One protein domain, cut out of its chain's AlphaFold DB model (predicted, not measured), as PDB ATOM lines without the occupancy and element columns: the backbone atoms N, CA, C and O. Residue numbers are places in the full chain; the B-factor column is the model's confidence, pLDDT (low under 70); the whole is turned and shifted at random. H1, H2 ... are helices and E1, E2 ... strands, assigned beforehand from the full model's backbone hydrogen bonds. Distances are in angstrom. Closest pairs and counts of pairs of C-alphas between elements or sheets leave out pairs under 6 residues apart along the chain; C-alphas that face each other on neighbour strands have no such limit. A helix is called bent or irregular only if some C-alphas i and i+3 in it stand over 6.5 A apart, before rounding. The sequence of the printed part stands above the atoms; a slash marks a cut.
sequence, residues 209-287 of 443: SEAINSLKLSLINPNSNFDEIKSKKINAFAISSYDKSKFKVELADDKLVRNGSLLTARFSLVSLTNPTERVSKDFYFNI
ATOM      1  N   SER A 209     -35.304  46.466 222.220       75.88
ATOM      2  CA  SER A 209     -35.343  46.077 223.641       75.88
ATOM      3  C   SER A 209     -34.338  44.983 224.004       75.88
ATOM      4  O   SER A 209     -33.778  44.979 225.099       75.88
ATOM      5  N   GLU A 210     -34.090  44.039 223.102       73.50
ATOM      6  CA  GLU A 210     -33.090  42.991 223.307       73.50
ATOM      7  C   GLU A 210     -31.673  43.545 223.069       73.50
ATOM      8  O   GLU A 210     -30.777  43.312 223.881       73.50
ATOM      9  N   ALA A 211     -31.486  44.362 222.027       74.50
ATOM     10  CA  ALA A 211     -30.201  44.969 221.678       74.50
ATOM     11  C   ALA A 211     -29.700  45.948 222.750       74.50
ATOM     12  O   ALA A 211     -28.515  45.966 223.080       74.50
ATOM     13  N   ILE A 212     -30.588  46.750 223.347       79.81
ATOM     14  CA  ILE A 212     -30.182  47.694 224.396       79.81
ATOM     15  C   ILE A 212     -29.716  46.981 225.671       79.81
ATOM     16  O   ILE A 212     -28.899  47.507 226.426       79.81
ATOM     17  N   ASN A 213     -30.204  45.761 225.911       76.62
ATOM     18  CA  ASN A 213     -29.780  44.944 227.040       76.62
ATOM     19  C   ASN A 213     -28.422  44.269 226.813       76.62
ATOM     20  O   ASN A 213     -27.751  43.971 227.800       76.62
ATOM     21  N   SER A 214     -27.995  44.076 225.561       68.88
ATOM     22  CA  SER A 214     -26.675  43.534 225.226       68.88
ATOM     23  C   SER A 214     -25.580  44.595 225.091       68.88
ATOM     24  O   SER A 214     -24.410  44.226 224.981       68.88
ATOM     25  N   LEU A 215     -25.931  45.889 225.102       73.75
ATOM     26  CA  LEU A 215     -24.960  46.978 225.015       73.75
ATOM     27  C   LEU A 215     -23.912  46.879 226.123       73.75
ATOM     28  O   LEU A 215     -24.228  46.835 227.314       73.75
ATOM     29  N   LYS A 216     -22.646  46.928 225.714       74.81
ATOM     30  CA  LYS A 216     -21.512  47.101 226.616       74.81
ATOM     31  C   LYS A 216     -21.028  48.534 226.517       74.81
ATOM     32  O   LYS A 216     -20.659  48.989 225.432       74.81
ATOM     33  N   LEU A 217     -21.033  49.214 227.655       81.12
ATOM     34  CA  LEU A 217     -20.655  50.611 227.781       81.12
ATOM     35  C   LEU A 217     -19.554  50.751 228.826       81.12
ATOM     36  O   LEU A 217     -19.647  50.188 229.916       81.12
ATOM     37  N   SER A 218     -18.537  51.538 228.508       76.06
ATOM     38  CA  SER A 218     -17.523  51.994 229.457       76.06
ATOM     39  C   SER A 218     -17.148  53.440 229.154       76.06
ATOM     40  O   SER A 218     -17.396  53.933 228.055       76.06
ATOM     41  N   LEU A 219     -16.550  54.138 230.118       78.12
ATOM     42  CA  LEU A 219     -15.897  55.414 229.831       78.12
ATOM     43  C   LEU A 219     -14.626  55.148 229.020       78.12
ATOM     44  O   LEU A 219     -13.865  54.240 229.354       78.12
ATOM     45  N   ILE A 220     -14.374  55.956 227.988       73.50
ATOM     46  CA  ILE A 220     -13.120  55.883 227.218       73.50
ATOM     47  C   ILE A 220     -11.930  56.204 228.124       73.50
ATOM     48  O   ILE A 220     -10.899  55.543 228.053       73.50
ATOM     49  N   ASN A 221     -12.087  57.202 228.996       74.94
ATOM     50  CA  ASN A 221     -11.133  57.495 230.055       74.94
ATOM     51  C   ASN A 221     -11.801  57.244 231.424       74.94
ATOM     52  O   ASN A 221     -12.680  58.023 231.808       74.94
ATOM     53  N   PRO A 222     -11.395  56.201 232.174       69.88
ATOM     54  CA  PRO A 222     -11.991  55.859 233.469       69.88
ATOM     55  C   PRO A 222     -11.770  56.937 234.541       69.88
ATOM     56  O   PRO A 222     -12.508  56.984 235.517       69.88
ATOM     57  N   ASN A 223     -10.807  57.838 234.328       68.81
ATOM     58  CA  ASN A 223     -10.497  58.946 235.228       68.81
ATOM     59  C   ASN A 223     -11.216  60.254 234.845       68.81
ATOM     60  O   ASN A 223     -10.876  61.320 235.355       68.81
ATOM     61  N   SER A 224     -12.188  60.203 233.930       74.75
ATOM     62  CA  SER A 224     -12.901  61.409 233.499       74.75
ATOM     63  C   SER A 224     -13.737  61.986 234.641       74.75
ATOM     64  O   SER A 224     -14.418  61.262 235.374       74.75
ATOM     65  N   ASN A 225     -13.724  63.311 234.766       82.12
ATOM     66  CA  ASN A 225     -14.662  64.024 235.630       82.12
ATOM     67  C   ASN A 225     -15.978  64.331 234.891       82.12
ATOM     68  O   ASN A 225     -16.112  64.128 233.683       82.12
ATOM     69  N   PHE A 226     -16.970  64.826 235.631       85.12
ATOM     70  CA  PHE A 226     -18.299  65.102 235.080       85.12
ATOM     71  C   PHE A 226     -18.288  66.097 233.916       85.12
ATOM     72  O   PHE A 226     -18.988  65.878 232.931       85.12
ATOM     73  N   ASP A 227     -17.497  67.165 234.011       84.81
ATOM     74  CA  ASP A 227     -17.478  68.226 233.003       84.81
ATOM     75  C   ASP A 227     -16.834  67.739 231.700       84.81
ATOM     76  O   ASP A 227     -17.332  68.031 230.613       84.81
ATOM     77  N   GLU A 228     -15.792  66.910 231.799       84.38
ATOM     78  CA  GLU A 228     -15.188  66.234 230.646       84.38
ATOM     79  C   GLU A 228     -16.181  65.311 229.938       84.38
ATOM     80  O   GLU A 228     -16.277  65.331 228.709       84.38
ATOM     81  N   ILE A 229     -16.948  64.524 230.699       88.06
ATOM     82  CA  ILE A 229     -17.958  63.616 230.139       88.06
ATOM     83  C   ILE A 229     -19.094  64.417 229.503       88.06
ATOM     84  O   ILE A 229     -19.510  64.121 228.383       88.06
ATOM     85  N   LYS A 230     -19.563  65.472 230.175       88.19
ATOM     86  CA  LYS A 230     -20.618  66.356 229.671       88.19
ATOM     87  C   LYS A 230     -20.198  67.068 228.383       88.19
ATOM     88  O   LYS A 230     -21.006  67.176 227.465       88.19
ATOM     89  N   SER A 231     -18.945  67.512 228.296       89.19
ATOM     90  CA  SER A 231     -18.376  68.141 227.098       89.19
ATOM     91  C   SER A 231     -18.243  67.153 225.933       89.19
ATOM     92  O   SER A 231     -18.623  67.472 224.809       89.19
ATOM     93  N   LYS A 232     -17.757  65.933 226.198       89.62
ATOM     94  CA  LYS A 232     -17.540  64.901 225.169       89.62
ATOM     95  C   LYS A 232     -18.817  64.145 224.771       89.62
ATOM     96  O   LYS A 232     -18.828  63.496 223.724       89.62
ATOM     97  N   LYS A 233     -19.897  64.236 225.557       90.44
ATOM     98  CA  LYS A 233     -21.193  63.569 225.325       90.44
ATOM     99  C   LYS A 233     -21.019  62.074 225.011       90.44
ATOM    100  O   LYS A 233     -20.315  61.372 225.730       90.44
ATOM    101  N   ILE A 234     -21.639  61.572 223.938       89.56
ATOM    102  CA  ILE A 234     -21.563  60.164 223.525       89.56
ATOM    103  C   ILE A 234     -20.120  59.706 223.263       89.56
ATOM    104  O   ILE A 234     -19.790  58.556 223.530       89.56
ATOM    105  N   ASN A 235     -19.234  60.621 222.854       89.19
ATOM    106  CA  ASN A 235     -17.820  60.330 222.614       89.19
ATOM    107  C   ASN A 235     -17.017  60.163 223.911       89.19
ATOM    108  O   ASN A 235     -15.831  59.863 223.855       89.19
ATOM    109  N   ALA A 236     -17.619  60.363 225.087       88.12
ATOM    110  CA  ALA A 236     -17.004  59.982 226.355       88.12
ATOM    111  C   ALA A 236     -17.053  58.462 226.598       88.12
ATOM    112  O   ALA A 236     -16.380  57.976 227.509       88.12
ATOM    113  N   PHE A 237     -17.833  57.717 225.806       88.00
ATOM    114  CA  PHE A 237     -18.147  56.313 226.050       88.00
ATOM    115  C   PHE A 237     -17.661  55.403 224.920       88.00
ATOM    116  O   PHE A 237     -17.860  55.682 223.739       88.00
ATOM    117  N   ALA A 238     -17.059  54.276 225.291       81.75
ATOM    118  CA  ALA A 238     -16.837  53.163 224.383       81.75
ATOM    119  C   ALA A 238     -18.098  52.292 224.368       81.75
ATOM    120  O   ALA A 238     -18.548  51.817 225.411       81.75
ATOM    121  N   ILE A 239     -18.669  52.094 223.177       81.94
ATOM    122  CA  ILE A 239     -19.938  51.388 222.976       81.94
ATOM    123  C   ILE A 239     -19.699  50.168 222.091       81.94
ATOM    124  O   ILE A 239     -19.202  50.291 220.969       81.94
ATOM    125  N   SER A 240     -20.072  48.986 222.576       75.50
ATOM    126  CA  SER A 240     -19.940  47.732 221.829       75.50
ATOM    127  C   SER A 240     -21.118  46.781 222.062       75.50
ATOM    128  O   SER A 240     -22.039  47.082 222.823       75.50
ATOM    129  N   SER A 241     -21.091  45.636 221.370       69.81
ATOM    130  CA  SER A 241     -22.102  44.572 221.475       69.81
ATOM    131  C   SER A 241     -23.509  44.966 220.988       69.81
ATOM    132  O   SER A 241     -24.512  44.585 221.590       69.81
ATOM    133  N   TYR A 242     -23.573  45.684 219.858       73.69
ATOM    134  CA  TYR A 242     -24.796  45.910 219.075       73.69
ATOM    135  C   TYR A 242     -24.519  45.847 217.563       73.69
ATOM    136  O   TYR A 242     -23.390  46.080 217.123       73.69
ATOM    137  N   ASP A 243     -25.549  45.545 216.768       74.69
ATOM    138  CA  ASP A 243     -25.469  45.535 215.304       74.69
ATOM    139  C   ASP A 243     -25.604  46.961 214.751       74.69
ATOM    140  O   ASP A 243     -26.702  47.510 214.639       74.69
ATOM    141  N   LYS A 244     -24.462  47.562 214.398       80.12
ATOM    142  CA  LYS A 244     -24.383  48.919 213.837       80.12
ATOM    143  C   LYS A 244     -25.106  49.067 212.496       80.12
ATOM    144  O   LYS A 244     -25.435  50.189 212.130       80.12
ATOM    145  N   SER A 245     -25.337  47.969 211.771       79.25
ATOM    146  CA  SER A 245     -26.067  47.996 210.498       79.25
ATOM    147  C   SER A 245     -27.584  48.063 210.687       79.25
ATOM    148  O   SER A 245     -28.297  48.454 209.767       79.25
ATOM    149  N   LYS A 246     -28.080  47.721 211.886       80.31
ATOM    150  CA  LYS A 246     -29.512  47.704 212.224       80.31
ATOM    151  C   LYS A 246     -29.915  48.776 213.230       80.31
ATOM    152  O   LYS A 246     -31.069  49.198 213.227       80.31
ATOM    153  N   PHE A 247     -28.991  49.231 214.076       86.06
ATOM    154  CA  PHE A 247     -29.302  50.131 215.183       86.06
ATOM    155  C   PHE A 247     -28.330  51.298 215.295       86.06
ATOM    156  O   PHE A 247     -27.121  51.157 215.107       86.06
ATOM    157  N   LYS A 248     -28.866  52.445 215.711       89.44
ATOM    158  CA  LYS A 248     -28.101  53.620 216.124       89.44
ATOM    159  C   LYS A 248     -28.196  53.784 217.639       89.44
ATOM    160  O   LYS A 248     -29.287  53.713 218.199       89.44
ATOM    161  N   VAL A 249     -27.058  54.018 218.289       89.44
ATOM    162  CA  VAL A 249     -27.002  54.355 219.718       89.44
ATOM    163  C   VAL A 249     -26.893  55.864 219.863       89.44
ATOM    164  O   VAL A 249     -26.080  56.502 219.196       89.44
ATOM    165  N   GLU A 250     -27.707  56.426 220.743       90.44
ATOM    166  CA  GLU A 250     -27.743  57.848 221.050       90.44
ATOM    167  C   GLU A 250     -27.650  58.031 222.565       90.44
ATOM    168  O   GLU A 250     -28.228  57.263 223.333       90.44
ATOM    169  N   LEU A 251     -26.908  59.044 223.008       89.44
ATOM    170  CA  LEU A 251     -26.987  59.507 224.388       89.44
ATOM    171  C   LEU A 251     -28.199  60.434 224.460       89.44
ATOM    172  O   LEU A 251     -28.261  61.395 223.695       89.44
ATOM    173  N   ALA A 252     -29.159  60.147 225.336       81.31
ATOM    174  CA  ALA A 252     -30.288  61.047 225.528       81.31
ATOM    175  C   ALA A 252     -29.746  62.379 226.080       81.31
ATOM    176  O   ALA A 252     -29.169  62.409 227.172       81.31
ATOM    177  N   ASP A 253     -29.865  63.453 225.288       56.56
ATOM    178  CA  ASP A 253     -29.227  64.761 225.525       56.56
ATOM    179  C   ASP A 253     -29.606  65.399 226.881       56.56
ATOM    180  O   ASP A 253     -28.940  66.323 227.346       56.56
ATOM    181  N   ASP A 254     -30.642  64.886 227.542       60.50
ATOM    182  CA  ASP A 254     -31.263  65.412 228.750       60.50
ATOM    183  C   ASP A 254     -30.943  64.636 230.044       60.50
ATOM    184  O   ASP A 254     -31.413  65.038 231.109       60.50
ATOM    185  N   LYS A 255     -30.153  63.545 230.023       68.56
ATOM    186  CA  LYS A 255     -29.972  62.692 231.227       68.56
ATOM    187  C   LYS A 255     -28.555  62.171 231.463       68.56
ATOM    188  O   LYS A 255     -28.330  60.968 231.581       68.56
ATOM    189  N   LEU A 256     -27.613  63.100 231.623       85.38
ATOM    190  CA  LEU A 256     -26.404  62.873 232.422       85.38
ATOM    191  C   LEU A 256     -26.648  63.408 233.836       85.38
ATOM    192  O   LEU A 256     -26.635  64.619 234.055       85.38
ATOM    193  N   VAL A 257     -26.879  62.515 234.795       84.50
ATOM    194  CA  VAL A 257     -27.169  62.878 236.190       84.50
ATOM    195  C   VAL A 257     -26.017  62.430 237.077       84.50
ATOM    196  O   VAL A 257     -25.683  61.250 237.110       84.50
ATOM    197  N   ARG A 258     -25.416  63.367 237.814       83.19
ATOM    198  CA  ARG A 258     -24.356  63.080 238.787       83.19
ATOM    199  C   ARG A 258     -24.899  63.120 240.208       83.19
ATOM    200  O   ARG A 258     -25.504  64.114 240.600       83.19
ATOM    201  N   ASN A 259     -24.564  62.105 240.997       74.50
ATOM    202  CA  ASN A 259     -24.690  62.109 242.449       74.50
ATOM    203  C   ASN A 259     -23.362  61.650 243.075       74.50
ATOM    204  O   ASN A 259     -23.028  60.468 243.052       74.50
ATOM    205  N   GLY A 260     -22.568  62.595 243.585       71.81
ATOM    206  CA  GLY A 260     -21.205  62.309 244.041       71.81
ATOM    207  C   GLY A 260     -20.327  61.760 242.910       71.81
ATOM    208  O   GLY A 260     -20.222  62.385 241.852       71.81
ATOM    209  N   SER A 261     -19.699  60.605 243.144       71.69
ATOM    210  CA  SER A 261     -18.892  59.867 242.160       71.69
ATOM    211  C   SER A 261     -19.718  58.993 241.219       71.69
ATOM    212  O   SER A 261     -19.162  58.462 240.263       71.69
ATOM    213  N   LEU A 262     -21.029  58.855 241.436       77.38
ATOM    214  CA  LEU A 262     -21.902  58.089 240.556       77.38
ATOM    215  C   LEU A 262     -22.455  58.985 239.442       77.38
ATOM    216  O   LEU A 262     -23.096  60.007 239.697       77.38
ATOM    217  N   LEU A 263     -22.238  58.569 238.201       84.06
ATOM    218  CA  LEU A 263     -22.853  59.124 237.005       84.06
ATOM    219  C   LEU A 263     -23.887  58.140 236.461       84.06
ATOM    220  O   LEU A 263     -23.555  57.008 236.116       84.06
ATOM    221  N   THR A 264     -25.119  58.605 236.300       89.00
ATOM    222  CA  THR A 264     -26.160  57.921 235.532       89.00
ATOM    223  C   THR A 264     -26.234  58.545 234.143       89.00
ATOM    224  O   THR A 264     -26.440  59.754 234.022       89.00
ATOM    225  N   ALA A 265     -26.084  57.731 233.101       89.62
ATOM    226  CA  ALA A 265     -26.226  58.140 231.709       89.62
ATOM    227  C   ALA A 265     -27.296  57.295 231.013       89.62
ATOM    228  O   ALA A 265     -27.236  56.062 231.029       89.62
ATOM    229  N   ARG A 266     -28.279  57.953 230.392       91.88
ATOM    230  CA  ARG A 266     -29.337  57.280 229.633       91.88
ATOM    231  C   ARG A 266     -28.950  57.139 228.168       91.88
ATOM    232  O   ARG A 266     -28.779  58.137 227.472       91.88
ATOM    233  N   PHE A 267     -28.893  55.903 227.688       91.50
ATOM    234  CA  PHE A 267     -28.684  55.607 226.276       91.50
ATOM    235  C   PHE A 267     -29.988  55.162 225.634       91.50
ATOM    236  O   PHE A 267     -30.783  54.453 226.250       91.50
ATOM    237  N   SER A 268     -30.184  55.571 224.389       90.56
ATOM    238  CA  SER A 268     -31.279  55.150 223.533       90.56
ATOM    239  C   SER A 268     -30.732  54.341 222.367       90.56
ATOM    240  O   SER A 268     -29.704  54.683 221.786       90.56
ATOM    241  N   LEU A 269     -31.435  53.273 222.014       89.19
ATOM    242  CA  LEU A 269     -31.158  52.466 220.840       89.19
ATOM    243  C   LEU A 269     -32.343  52.621 219.885       89.19
ATOM    244  O   LEU A 269     -33.488  52.363 220.260       89.19
ATOM    245  N   VAL A 270     -32.056  53.128 218.690       88.81
ATOM    246  CA  VAL A 270     -33.035  53.474 217.655       88.81
ATOM    247  C   VAL A 270     -32.866  52.509 216.491       88.81
ATOM    248  O   VAL A 270     -31.750  52.335 215.991       88.81
ATOM    249  N   SER A 271     -33.956  51.874 216.065       84.69
ATOM    250  CA  SER A 271     -33.955  51.043 214.858       84.69
ATOM    251  C   SER A 271     -33.707  51.896 213.611       84.69
ATOM    252  O   SER A 271     -34.354  52.922 213.405       84.69
ATOM    253  N   LEU A 272     -32.767  51.472 212.760       84.38
ATOM    254  CA  LEU A 272     -32.484  52.140 211.486       84.38
ATOM    255  C   LEU A 272     -33.580  51.886 210.445       84.38
ATOM    256  O   LEU A 272     -33.779  52.711 209.559       84.38
ATOM    257  N   THR A 273     -34.300  50.767 210.555       81.94
ATOM    258  CA  THR A 273     -35.417  50.431 209.661       81.94
ATOM    259  C   THR A 273     -36.737  51.047 210.120       81.94
ATOM    260  O   THR A 273     -37.617  51.273 209.296       81.94
ATOM    261  N   ASN A 274     -36.874  51.358 211.414       82.50
ATOM    262  CA  ASN A 274     -38.028  52.060 211.967       82.50
ATOM    263  C   ASN A 274     -37.603  53.070 213.053       82.50
ATOM    264  O   ASN A 274     -37.569  52.724 214.235       82.50
ATOM    265  N   PRO A 275     -37.339  54.339 212.695       79.81
ATOM    266  CA  PRO A 275     -36.849  55.349 213.638       79.81
ATOM    267  C   PRO A 275     -37.789  55.661 214.814       79.81
ATOM    268  O   PRO A 275     -37.347  56.228 215.813       79.81
ATOM    269  N   THR A 276     -39.077  55.302 214.720       81.31
ATOM    270  CA  THR A 276     -40.037  55.452 215.830       81.31
ATOM    271  C   THR A 276     -39.861  54.385 216.912       81.31
ATOM    272  O   THR A 276     -40.261  54.583 218.059       81.31
ATOM    273  N   GLU A 277     -39.204  53.274 216.579       83.44
ATOM    274  CA  GLU A 277     -38.899  52.189 217.500       83.44
ATOM    275  C   GLU A 277     -37.605  52.511 218.264       83.44
ATOM    276  O   GLU A 277     -36.492  52.116 217.898       83.44
ATOM    277  N   ARG A 278     -37.769  53.295 219.332       87.25
ATOM    278  CA  ARG A 278     -36.701  53.700 220.248       87.25
ATOM    279  C   ARG A 278     -36.917  53.064 221.614       87.25
ATOM    280  O   ARG A 278     -37.967  53.230 222.228       87.25
ATOM    281  N   VAL A 279     -35.870  52.448 222.149       88.94
ATOM    282  CA  VAL A 279     -35.835  51.977 223.541       88.94
ATOM    283  C   VAL A 279     -34.724  52.706 224.277       88.94
ATOM    284  O   VAL A 279     -33.712  53.044 223.673       88.94
ATOM    285  N   SER A 280     -34.914  53.002 225.564       89.50
ATOM    286  CA  SER A 280     -33.908  53.687 226.385       89.50
ATOM    287  C   SER A 280     -33.627  52.932 227.677       89.50
ATOM    288  O   SER A 280     -34.533  52.333 228.252       89.50
ATOM    289  N   LYS A 281     -32.378  52.986 228.141       87.12
ATOM    290  CA  LYS A 281     -31.913  52.325 229.361       87.12
ATOM    291  C   LYS A 281     -30.880  53.191 230.075       87.12
ATOM    292  O   LYS A 281     -30.059  53.844 229.431       87.12
ATOM    293  N   ASP A 282     -30.941  53.182 231.402       88.88
ATOM    294  CA  ASP A 282     -29.978  53.870 232.257       88.88
ATOM    295  C   ASP A 282     -28.762  52.977 232.522       88.88
ATOM    296  O   ASP A 282     -28.892  51.779 232.785       88.88
ATOM    297  N   PHE A 283     -27.581  53.582 232.453       82.69
ATOM    298  CA  PHE A 283     -26.302  52.955 232.749       82.69
ATOM    299  C   PHE A 283     -25.551  53.782 233.785       82.69
ATOM    300  O   PHE A 283     -25.673  55.007 233.833       82.69
ATOM    301  N   TYR A 284     -24.772  53.096 234.613       84.44
ATOM    302  CA  TYR A 284     -24.141  53.669 235.794       84.44
ATOM    303  C   TYR A 284     -22.623  53.585 235.675       84.44
ATOM    304  O   TYR A 284     -22.082  52.538 235.321       84.44
ATOM    305  N   PHE A 285     -21.944  54.683 235.989       79.44
ATOM    306  CA  PHE A 285     -20.496  54.825 235.880       79.44
ATOM    307  C   PHE A 285     -19.945  55.492 237.134       79.44
ATOM    308  O   PHE A 285     -20.566  56.404 237.675       79.44
ATOM    309  N   ASN A 286     -18.753  55.081 237.558       76.62
ATOM    310  CA  ASN A 286     -17.998  55.815 238.565       76.62
ATOM    311  C   ASN A 286     -17.125  56.859 237.865       76.62
ATOM    312  O   ASN A 286     -16.465  56.546 236.875       76.62
ATOM    313  N   ILE A 287     -17.142  58.088 238.368       74.38
ATOM    314  CA  ILE A 287     -16.397  59.226 237.829       74.38
ATOM    315  C   ILE A 287     -15.564  59.883 238.924       74.38
ATOM    316  O   ILE A 287     -15.919  59.844 240.106       74.38
TER     317      ILE A 287
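AT A GLANCE: This is residues 209 to 287 of the 443 residues of an uncharacterized protein of Mycoplasma caviae (UniProt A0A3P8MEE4). A long, strongly twisted sheet of three strands, E3, E4 and E5, makes the length of the domain, with two helices packed over it: H1 near E4 and E5, H2 near E3. A short two-stranded ribbon, E1 and E2, lies between the helices. The printed part has 79 residues, in the order H1 E1 H2 E2 E3 E4 E5, and is of mixed class; both sheets, E3 - E4 - E5 and E1 - E2, are antiparallel. It is compact, with a radius of gyration of the C-alphas of 12.5 A, and elongated, spanning 37 by 20 by 20 A.

IN THESE COORDINATES: E3 is residues 247 to 259, 30.1 A long, and bends by 65 degrees at residue 254. E4 is residues 262 to 271, 29.2 A; E5 is residues 278 to 286, 26.3 A, ending at C-alpha 286 (-17.998, 55.815, 238.565). H1 is residues 209 to 214, beginning at C-alpha 209 (-35.343, 46.077, 223.641). E1 is residues 216 to 219, H2 residues 226 to 236 and E2 residues 237 to 240. H2 is irregular: C-alphas 231 and 234 are 9.3 A apart.

HOW THE PARTS SIT: E3, E4 and E5 form a meander, each strand the antiparallel neighbour of the one before, in two hairpins. N 250 and O 268 are 2.8 A apart, and N 265 and O 283 2.9 A, within hydrogen-bond range. H1 and H2 are on one face of this sheet, giving two layers. H2 lies over E3 and E4 and runs along the strands, at 4 degrees to E3 on the local plane; its closest C-alphas to E3 are Ile 234 and Leu 251, 5.5 A. H1 runs slantwise to the strands, at 48 degrees to E4 on the local plane; its closest C-alphas to E4 are those of Ile 212 and Leu 269, 6.0 A apart, and its closest to E5 are those of Ser 209 and Val 279, 5.9 A apart. H1 and H2 are apart. E1 and E2 are antiparallel, with N 238 and O 218 2.8 A apart. The O i to N i+4 pairs within range are 1 of 2 in H1 and 4 of 7 in H2.

THE WHOLE: The C-alphas of Gly 260 and Thr 273, 39.1 A apart, are the two farthest apart. The printed part has no cut and no long link. Mean pLDDT of the printed part is 81.3; residue 214, residues 222 to 223, residue 241 and residues 253 to 255 are under 70.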